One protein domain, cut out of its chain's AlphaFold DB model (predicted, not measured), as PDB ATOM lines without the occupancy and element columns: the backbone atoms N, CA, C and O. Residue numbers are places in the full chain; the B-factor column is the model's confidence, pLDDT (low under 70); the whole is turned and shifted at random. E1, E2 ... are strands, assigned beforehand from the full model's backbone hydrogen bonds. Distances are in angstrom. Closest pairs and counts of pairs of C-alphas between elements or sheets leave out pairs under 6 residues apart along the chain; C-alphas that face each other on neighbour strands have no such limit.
ATOM      1  N   TRP A  23      41.660  14.538 -37.957       89.50
ATOM      2  CA  TRP A  23      41.729  13.933 -39.285       89.50
ATOM      3  C   TRP A  23      41.640  12.413 -39.137       89.50
ATOM      4  O   TRP A  23      42.509  11.785 -38.532       89.50
ATOM      5  N   ILE A  24      40.584  11.817 -39.681       88.50
ATOM      6  CA  ILE A  24      40.356  10.369 -39.694       88.50
ATOM      7  C   ILE A  24      40.649   9.859 -41.104       88.50
ATOM      8  O   ILE A  24      40.251  10.509 -42.062       88.50
ATOM      9  N   TRP A  25      41.329   8.718 -41.230       84.12
ATOM     10  CA  TRP A  25      41.807   8.172 -42.512       84.12
ATOM     11  C   TRP A  25      41.531   6.667 -42.686       84.12
ATOM     12  O   TRP A  25      42.123   6.021 -43.540       84.12
ATOM     13  N   ASP A  26      40.670   6.075 -41.850       79.56
ATOM     14  CA  ASP A  26      40.463   4.621 -41.811       79.56
ATOM     15  C   ASP A  26      38.992   4.197 -41.648       79.56
ATOM     16  O   ASP A  26      38.686   3.179 -41.024       79.56
ATOM     17  N   ASN A  27      38.052   4.971 -42.206       65.69
ATOM     18  CA  ASN A  27      36.606   4.720 -42.110       65.69
ATOM     19  C   ASN A  27      36.030   4.704 -40.675       65.69
ATOM     20  O   ASN A  27      34.847   4.407 -40.494       65.69
ATOM     21  N   ARG A  28      36.783   5.110 -39.639       66.62
ATOM     22  CA  ARG A  28      36.267   5.305 -38.261       66.62
ATOM     23  C   ARG A  28      35.402   6.562 -38.095       66.62
ATOM     24  O   ARG A  28      35.280   7.103 -36.999       66.62
ATOM     25  N   VAL A  29      34.776   7.013 -39.178       61.88
ATOM     26  CA  VAL A  29      34.049   8.285 -39.303       61.88
ATOM     27  C   VAL A  29      32.784   8.328 -38.426       61.88
ATOM     28  O   VAL A  29      32.258   9.398 -38.139       61.88
ATOM     29  N   CYS A  30      32.316   7.186 -37.916       58.44
ATOM     30  CA  CYS A  30      31.062   7.086 -37.167       58.44
ATOM     31  C   CYS A  30      31.288   6.854 -35.669       58.44
ATOM     32  O   CYS A  30      30.983   5.780 -35.145       58.44
ATOM     33  N   ARG A  31      31.786   7.871 -34.961       75.50
ATOM     34  CA  ARG A  31      31.650   7.931 -33.500       75.50
ATOM     35  C   ARG A  31      30.549   8.921 -33.131       75.50
ATOM     36  O   ARG A  31      30.499  10.014 -33.681       75.50
ATOM     37  N   ALA A  32      29.666   8.544 -32.206       82.50
ATOM     38  CA  ALA A  32      28.509   9.363 -31.826       82.50
ATOM     39  C   ALA A  32      28.885  10.722 -31.195       82.50
ATOM     40  O   ALA A  32      28.056  11.624 -31.133       82.50
ATOM     41  N   ASP A  33      30.122  10.864 -30.722       89.75
ATOM     42  CA  ASP A  33      30.677  12.079 -30.130       89.75
ATOM     43  C   ASP A  33      31.305  13.037 -31.153       89.75
ATOM     44  O   ASP A  33      31.722  14.131 -30.776       89.75
ATOM     45  N   LEU A  34      31.341  12.674 -32.438       91.69
ATOM     46  CA  LEU A  34      31.923  13.479 -33.507       91.69
ATOM     47  C   LEU A  34      30.886  13.812 -34.580       91.69
ATOM     48  O   LEU A  34      29.989  13.029 -34.886       91.69
ATOM     49  N   LYS A  35      31.051  14.977 -35.201       92.69
ATOM     50  CA  LYS A  35      30.427  15.306 -36.484       92.69
ATOM     51  C   LYS A  35      31.526  15.542 -37.508       92.69
ATOM     52  O   LYS A  35      32.485  16.266 -37.237       92.69
ATOM     53  N   CYS A  36      31.385  14.909 -38.663       92.38
ATOM     54  CA  CYS A  36      32.456  14.781 -39.637       92.38
ATOM     55  C   CYS A  36      31.996  15.195 -41.033       92.38
ATOM     56  O   CYS A  36      30.835  14.998 -41.393       92.38
ATOM     57  N   VAL A  37      32.930  15.707 -41.829       93.00
ATOM     58  CA  VAL A  37      32.768  15.909 -43.269       93.00
ATOM     59  C   VAL A  37      33.788  15.063 -44.014       93.00
ATOM     60  O   VAL A  37      34.965  15.056 -43.656       93.00
ATOM     61  N   ALA A  38      33.338  14.337 -45.036       91.88
ATOM     62  CA  ALA A  38      34.229  13.564 -45.890       91.88
ATOM     63  C   ALA A  38      35.110  14.510 -46.713       91.88
ATOM     64  O   ALA A  38      34.601  15.472 -47.292       91.88
ATOM     65  N   THR A  39      36.408  14.226 -46.798       90.19
ATOM     66  CA  THR A  39      37.358  15.006 -47.608       90.19
ATOM     67  C   THR A  39      37.485  14.419 -49.012       90.19
ATOM     68  O   THR A  39      38.584  14.202 -49.512       90.19
ATOM     69  N   ALA A  40      36.348  14.076 -49.617       88.69
ATOM     70  CA  ALA A  40      36.304  13.354 -50.880       88.69
ATOM     71  C   ALA A  40      36.592  14.270 -52.078       88.69
ATOM     72  O   ALA A  40      36.184  15.435 -52.105       88.69
ATOM     73  N   GLU A  41      37.232  13.693 -53.089       87.06
ATOM     74  CA  GLU A  41      37.524  14.312 -54.377       87.06
ATOM     75  C   GLU A  41      36.795  13.522 -55.478       87.06
ATOM     76  O   GLU A  41      37.023  12.313 -55.618       87.06
ATOM     77  N   PRO A  42      35.885  14.133 -56.256       86.69
ATOM     78  CA  PRO A  42      35.174  13.421 -57.308       86.69
ATOM     79  C   PRO A  42      36.117  12.780 -58.330       86.69
ATOM     80  O   PRO A  42      36.890  13.444 -59.010       86.69
ATOM     81  N   GLY A  43      36.003  11.461 -58.485       84.25
ATOM     82  CA  GLY A  43      36.845  10.697 -59.407       84.25
ATOM     83  C   GLY A  43      38.165  10.205 -58.806       84.25
ATOM     84  O   GLY A  43      38.880   9.475 -59.489       84.25
ATOM     85  N   ASP A  44      38.455  10.513 -57.538       85.56
ATOM     86  CA  ASP A  44      39.607   9.985 -56.808       85.56
ATOM     87  C   ASP A  44      39.180   9.262 -55.522       85.56
ATOM     88  O   ASP A  44      38.974   9.843 -54.457       85.56
ATOM     89  N   ASN A  45      39.085   7.937 -55.620       86.00
ATOM     90  CA  ASN A  45      38.586   7.099 -54.533       86.00
ATOM     91  C   ASN A  45      39.540   6.972 -53.338       86.00
ATOM     92  O   ASN A  45      39.132   6.423 -52.315       86.00
ATOM     93  N   ARG A  46      40.789   7.444 -53.445       84.69
ATOM     94  CA  ARG A  46      41.796   7.330 -52.374       84.69
ATOM     95  C   ARG A  46      41.443   8.133 -51.121       84.69
ATOM     96  O   ARG A  46      42.024   7.882 -50.077       84.69
ATOM     97  N   TRP A  47      40.507   9.074 -51.237       85.56
ATOM     98  CA  TRP A  47      40.098   9.981 -50.164       85.56
ATOM     99  C   TRP A  47      38.729   9.651 -49.563       85.56
ATOM    100  O   TRP A  47      38.269  10.341 -48.655       85.56
ATOM    101  N   ASN A  48      38.050   8.614 -50.060       87.69
ATOM    102  CA  ASN A  48      36.671   8.305 -49.665       87.69
ATOM    103  C   ASN A  48      36.536   7.820 -48.212       87.69
ATOM    104  O   ASN A  48      35.433   7.813 -47.670       87.69
ATOM    105  N   ASP A  49      37.638   7.408 -47.595       86.69
ATOM    106  CA  ASP A  49      37.741   6.976 -46.200       86.69
ATOM    107  C   ASP A  49      38.300   8.057 -45.265       86.69
ATOM    108  O   ASP A  49      38.447   7.820 -44.058       86.69
ATOM    109  N   ASN A  50      38.588   9.240 -45.813       89.06
ATOM    110  CA  ASN A  50      39.099  10.372 -45.069       89.06
ATOM    111  C   ASN A  50      37.968  11.310 -44.638       89.06
ATOM    112  O   ASN A  50      37.032  11.608 -45.389       89.06
ATOM    113  N   ALA A  51      38.063  11.803 -43.407       91.56
ATOM    114  CA  ALA A  51      37.121  12.765 -42.868       91.56
ATOM    115  C   ALA A  51      37.782  13.736 -41.892       91.56
ATOM    116  O   ALA A  51      38.650  13.366 -41.102       91.56
ATOM    117  N   LEU A  52      37.291  14.971 -41.903       93.19
ATOM    118  CA  LEU A  52      37.590  15.976 -40.895       93.19
ATOM    119  C   LEU A  52      36.446  16.046 -39.898       93.19
ATOM    120  O   LEU A  52      35.290  16.232 -40.284       93.19
ATOM    121  N   CYS A  53      36.772  15.919 -38.619       93.69
ATOM    122  CA  CYS A  53      35.796  15.834 -37.548       93.69
ATOM    123  C   CYS A  53      36.071  16.856 -36.453       93.69
ATOM    124  O   CYS A  53      37.215  17.162 -36.134       93.69
ATOM    125  N   VAL A  54      34.995  17.322 -35.832       94.81
ATOM    126  CA  VAL A  54      35.005  18.068 -34.567       94.81
ATOM    127  C   VAL A  54      34.009  17.410 -33.609       94.81
ATOM    128  O   VAL A  54      33.143  16.654 -34.072       94.81
ATOM    129  N   PRO A  55      34.055  17.697 -32.297       95.00
ATOM    130  CA  PRO A  55      33.059  17.184 -31.369       95.00
ATOM    131  C   PRO A  55      31.641  17.540 -31.811       95.00
ATOM    132  O   PRO A  55      31.393  18.640 -32.313       95.00
ATOM    133  N   ALA A  56      30.690  16.632 -31.603       93.25
ATOM    134  CA  ALA A  56      29.299  16.816 -32.013       93.25
ATOM    135  C   ALA A  56      28.690  18.106 -31.421       93.25
ATOM    136  O   ALA A  56      27.984  18.842 -32.111       93.25
ATOM    137  N   GLN A  57      29.046  18.426 -30.173       94.19
ATOM    138  CA  GLN A  57      28.651  19.640 -29.454       94.19
ATOM    139  C   GLN A  57      29.417  20.911 -29.861       94.19
ATOM    140  O   GLN A  57      29.110  21.993 -29.358       94.19
ATOM    141  N   SER A  58      30.429  20.808 -30.729       95.12
ATOM    142  CA  SER A  58      31.183  21.969 -31.202       95.12
ATOM    143  C   SER A  58      30.258  22.945 -31.923       95.12
ATOM    144  O   SER A  58      29.374  22.546 -32.682       95.12
ATOM    145  N   LYS A  59      30.488  24.246 -31.746       96.12
ATOM    146  CA  LYS A  59      29.761  25.287 -32.486       96.12
ATOM    147  C   LYS A  59      30.269  25.483 -33.912       96.12
ATOM    148  O   LYS A  59      29.678  26.234 -34.680       96.12
ATOM    149  N   ILE A  60      31.360  24.807 -34.263       96.00
ATOM    150  CA  ILE A  60      31.952  24.862 -35.591       96.00
ATOM    151  C   ILE A  60      31.178  23.929 -36.511       96.00
ATOM    152  O   ILE A  60      30.945  22.763 -36.192       96.00
ATOM    153  N   GLU A  61      30.781  24.450 -37.660       95.88
ATOM    154  CA  GLU A  61      30.226  23.680 -38.763       95.88
ATOM    155  C   GLU A  61      31.261  23.663 -39.883       95.88
ATOM    156  O   GLU A  61      31.580  24.712 -40.443       95.88
ATOM    157  N   LEU A  62      31.815  22.481 -40.151       95.94
ATOM    158  CA  LEU A  62      32.787  22.259 -41.214       95.94
ATOM    159  C   LEU A  62      32.074  21.944 -42.529       95.94
ATOM    160  O   LEU A  62      31.024  21.306 -42.534       95.94
ATOM    161  N   VAL A  63      32.687  22.350 -43.637       96.69
ATOM    162  CA  VAL A  63      32.323  21.958 -45.000       96.69
ATOM    163  C   VAL A  63      33.608  21.698 -45.777       96.69
ATOM    164  O   VAL A  63      34.485  22.560 -45.841       96.69
ATOM    165  N   TRP A  64      33.709  20.516 -46.380       95.19
ATOM    166  CA  TRP A  64      34.711  20.235 -47.402       95.19
ATOM    167  C   TRP A  64      34.184  20.669 -48.768       95.19
ATOM    168  O   TRP A  64      33.041  20.365 -49.113       95.19
ATOM    169  N   SER A  65      35.007  21.363 -49.545       96.12
ATOM    170  CA  SER A  65      34.684  21.743 -50.916       96.12
ATOM    171  C   SER A  65      35.832  21.362 -51.834       96.12
ATOM    172  O   SER A  65      36.941  21.857 -51.655       96.12
ATOM    173  N   TYR A  66      35.549  20.516 -52.823       92.94
ATOM    174  CA  TYR A  66      36.515  20.117 -53.849       92.94
ATOM    175  C   TYR A  66      36.607  21.126 -55.008       92.94
ATOM    176  O   TYR A  66      37.400  20.962 -55.917       92.94
ATOM    177  N   CYS A  67      35.750  22.153 -55.027       93.88
ATOM    178  CA  CYS A  67      35.571  23.038 -56.184       93.88
ATOM    179  C   CYS A  67      35.634  24.528 -55.822       93.88
ATOM    180  O   CYS A  67      34.967  25.375 -56.425       93.88
ATOM    181  N   GLY A  68      36.438  24.871 -54.815       94.12
ATOM    182  CA  GLY A  68      36.685  26.248 -54.402       94.12
ATOM    183  C   GLY A  68      35.963  26.671 -53.122       94.12
ATOM    184  O   GLY A  68      35.443  25.864 -52.353       94.12
ATOM    185  N   LYS A  69      35.956  27.979 -52.861       96.81
ATOM    186  CA  LYS A  69      35.398  28.562 -51.631       96.81
ATOM    187  C   LYS A  69      33.872  28.498 -51.611       96.81
ATOM    188  O   LYS A  69      33.217  28.847 -52.589       96.81
ATOM    189  N   VAL A  70      33.314  28.173 -50.450       97.19
ATOM    190  CA  VAL A  70      31.869  28.222 -50.205       97.19
ATOM    191  C   VAL A  70      31.463  29.640 -49.800       97.19
ATOM    192  O   VAL A  70      32.094  30.264 -48.944       97.19
ATOM    193  N   ALA A  71      30.409  30.168 -50.424       96.56
ATOM    194  CA  ALA A  71      29.918  31.512 -50.139       96.56
ATOM    195  C   ALA A  71      29.480  31.653 -48.669       96.56
ATOM    196  O   ALA A  71      28.886  30.742 -48.097       96.56
ATOM    197  N   HIS A  72      29.743  32.823 -48.079       95.62
ATOM    198  CA  HIS A  72      29.393  33.157 -46.689       95.62
ATOM    199  C   HIS A  72      30.074  32.293 -45.609       95.62
ATOM    200  O   HIS A  72      29.618  32.272 -44.467       95.62
ATOM    201  N   MET A  73      31.180  31.618 -45.940       97.62
ATOM    202  CA  MET A  73      31.999  30.860 -44.990       97.62
ATOM    203  C   MET A  73      33.433  31.394 -44.939       97.62
ATOM    204  O   MET A  73      33.921  32.013 -45.887       97.62
ATOM    205  N   SER A  74      34.121  31.133 -43.827       96.44
ATOM    206  CA  SER A  74      35.580  31.260 -43.779       96.44
ATOM    207  C   SER A  74      36.179  30.025 -44.436       96.44
ATOM    208  O   SER A  74      35.742  28.924 -44.128       96.44
ATOM    209  N   CYS A  75      37.142  30.183 -45.342       96.56
ATOM    210  CA  CYS A  75      37.730  29.056 -46.066       96.56
ATOM    211  C   CYS A  75      39.246  29.187 -46.149       96.56
ATOM    212  O   CYS A  75      39.762  30.267 -46.452       96.56
ATOM    213  N   ILE A  76      39.937  28.065 -45.975       93.44
ATOM    214  CA  ILE A  76      41.359  27.918 -46.270       93.44
ATOM    215  C   ILE A  76      41.530  26.907 -47.400       93.44
ATOM    216  O   ILE A  76      40.840  25.890 -47.445       93.44
ATOM    217  N   GLN A  77      42.423  27.218 -48.334       92.75
ATOM    218  CA  GLN A  77      42.799  26.303 -49.402       92.75
ATOM    219  C   GLN A  77      43.758  25.257 -48.834       92.75
ATOM    220  O   GLN A  77      44.750  25.612 -48.194       92.75
ATOM    221  N   LEU A  78      43.471  23.985 -49.077       87.56
ATOM    222  CA  LEU A  78      44.365  22.880 -48.756       87.56
ATOM    223  C   LEU A  78      45.177  22.567 -50.005       87.56
ATOM    224  O   LEU A  78      44.762  21.807 -50.873       87.56
ATOM    225  N   PHE A  79      46.306  23.259 -50.115       83.00
ATOM    226  CA  PHE A  79      47.177  23.194 -51.273       83.00
ATOM    227  C   PHE A  79      48.392  22.321 -50.977       83.00
ATOM    228  O   PHE A  79      49.205  22.655 -50.118       83.00
ATOM    229  N   ASP A  80      48.533  21.255 -51.753       76.56
ATOM    230  CA  ASP A  80      49.755  20.469 -51.841       76.56
ATOM    231  C   ASP A  80      50.415  20.750 -53.209       76.56
ATOM    232  O   ASP A  80      49.807  20.485 -54.254       76.56
ATOM    233  N   PRO A  81      51.633  21.328 -53.247       73.38
ATOM    234  CA  PRO A  81      52.325  21.633 -54.497       73.38
ATOM    235  C   PRO A  81      52.675  20.389 -55.325       73.38
ATOM    236  O   PRO A  81      52.803  20.518 -56.548       73.38
ATOM    237  N   ALA A  82      52.825  19.223 -54.687       74.94
ATOM    238  CA  ALA A  82      53.113  17.947 -55.336       74.94
ATOM    239  C   ALA A  82      51.842  17.242 -55.842       74.94
ATOM    240  O   ALA A  82      51.920  16.416 -56.755       74.94
ATOM    241  N   ALA A  83      50.665  17.605 -55.321       72.25
ATOM    242  CA  ALA A  83      49.413  16.969 -55.700       72.25
ATOM    243  C   ALA A  83      48.966  17.299 -57.142       72.25
ATOM    244  O   ALA A  83      49.305  18.359 -57.701       72.25
ATOM    245  N   PRO A  84      48.168  16.405 -57.768       75.19
ATOM    246  CA  PRO A  84      47.578  16.646 -59.077       75.19
ATOM    247  C   PRO A  84      46.814  17.970 -59.149       75.19
ATOM    248  O   PRO A  84      46.209  18.427 -58.185       75.19
ATOM    249  N   GLY A  85      46.784  18.585 -60.333       76.06
ATOM    250  CA  GLY A  85      46.176  19.907 -60.508       76.06
ATOM    251  C   GLY A  85      44.702  20.003 -60.092       76.06
ATOM    252  O   GLY A  85      44.283  21.077 -59.672       76.06
ATOM    253  N   TYR A  86      43.948  18.902 -60.182       72.38
ATOM    254  CA  TYR A  86      42.517  18.856 -59.861       72.38
ATOM    255  C   TYR A  86      42.204  18.885 -58.363       72.38
ATOM    256  O   TYR A  86      41.053  19.050 -58.022       72.38
ATOM    257  N   THR A  87      43.190  18.736 -57.474       78.81
ATOM    258  CA  THR A  87      42.969  18.859 -56.022       78.81
ATOM    259  C   THR A  87      43.331  20.253 -55.508       78.81
ATOM    260  O   THR A  87      43.339  20.504 -54.304       78.81
ATOM    261  N   ARG A  88      43.726  21.173 -56.401       85.19
ATOM    262  CA  ARG A  88      44.224  22.506 -56.023       85.19
ATOM    263  C   ARG A  88      43.106  23.469 -55.660       85.19
ATOM    264  O   ARG A  88      43.389  24.520 -55.104       85.19
ATOM    265  N   ASP A  89      41.863  23.153 -55.955       88.38
ATOM    266  CA  ASP A  89      40.673  23.898 -55.559       88.38
ATOM    267  C   ASP A  89      40.010  23.331 -54.300       88.38
ATOM    268  O   ASP A  89      38.940  23.803 -53.900       88.38
ATOM    269  N   ASN A  90      40.703  22.441 -53.589       92.81
ATOM    270  CA  ASN A  90      40.233  21.900 -52.325       92.81
ATOM    271  C   ASN A  90      40.312  22.945 -51.218       92.81
ATOM    272  O   ASN A  90      41.344  23.576 -50.971       92.81
ATOM    273  N   HIS A  91      39.182  23.149 -50.553       95.81
ATOM    274  CA  HIS A  91      39.037  24.085 -49.455       95.81
ATOM    275  C   HIS A  91      38.368  23.406 -48.267       95.81
ATOM    276  O   HIS A  91      37.328  22.756 -48.396       95.81
ATOM    277  N   LEU A  92      38.925  23.657 -47.086       95.75
ATOM    278  CA  LEU A  92      38.210  23.473 -45.838       95.75
ATOM    279  C   LEU A  92      37.539  24.794 -45.478       95.75
ATOM    280  O   LEU A  92      38.208  25.808 -45.258       95.75
ATOM    281  N   CYS A  93      36.215  24.775 -45.422       97.25
ATOM    282  CA  CYS A  93      35.394  25.911 -45.045       97.25
ATOM    283  C   CYS A  93      34.728  25.675 -43.690       97.25
ATOM    284  O   CYS A  93      34.421  24.544 -43.314       97.25
ATOM    285  N   TRP A  94      34.486  26.750 -42.948       96.69
ATOM    286  CA  TRP A  94      33.810  26.693 -41.665       96.69
ATOM    287  C   TRP A  94      33.019  27.965 -41.355       96.69
ATOM    288  O   TRP A  94      33.273  29.054 -41.884       96.69
ATOM    289  N   LYS A  95      32.048  27.807 -40.460       96.50
ATOM    290  CA  LYS A  95      31.386  28.891 -39.728       96.50
ATOM    291  C   LYS A  95      31.253  28.492 -38.262       96.50
ATOM    292  O   LYS A  95      31.250  27.305 -37.935       96.50
ATOM    293  N   GLU A  96      31.160  29.486 -37.396       93.88
ATOM    294  CA  GLU A  96      31.001  29.306 -35.957       93.88
ATOM    295  C   GLU A  96      29.736  30.036 -35.500       93.88
ATOM    296  O   GLU A  96      29.481  31.155 -35.950       93.88
ATOM    297  N   HIS A  97      28.949  29.378 -34.646       87.81
ATOM    298  CA  HIS A  97      27.679  29.878 -34.105       87.81
ATOM    299  C   HIS A  97      27.782  30.321 -32.639       87.81
ATOM    300  O   HIS A  97      28.743  29.926 -31.943       87.81
TER     301      HIS A  97
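This is residues 23 to 97 of the 97 residues of the protein "Hypothetical protein" of Rotaria sp. Silwood2 (UniProt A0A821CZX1). Little regular structure is present: a three-stranded sheet, E3 E5 E4, and the hairpin E1 and E2 make a small sandwich, two sheets only partly face to face, E3 being nearest the hairpin, with long loops. The printed part has 75 residues, 26 in five named strands, E1 to E5 along the chain, all strand. Both sheets are antiparallel; the whole is compact, radius of gyration of the C-alphas 12.6 A, spanning 36 by 30 by 17 A.

E3, residues 60 to 65, spans 15.9 A; E5, 91 to 96, 16.6 A, ending at C-alpha 96 (31.001, 29.306, -35.957). E4 is 74 to 77, E2 51 to 55, and E1 34 to 38, beginning at (31.923, 13.479, -33.507).

Across the antiparallel neighbours E3 and E5, N 63 and O 93 are within hydrogen-bond range, 2.8 A; so are N 94 and O 74 of the hairpin E4 and E5, 2.8 A, and N 35 and O 54 of the hairpin E1 and E2, 2.9 A. The closest C-alphas of E1 and E3, Val 37 and Trp 64, are 6.3 A apart. E4 and E5 are apart from E1 and E2.

The printed part has no cut. Links E1 to E2 and E4 to E5 are long. Residues 27 to 30 have pLDDT under 70.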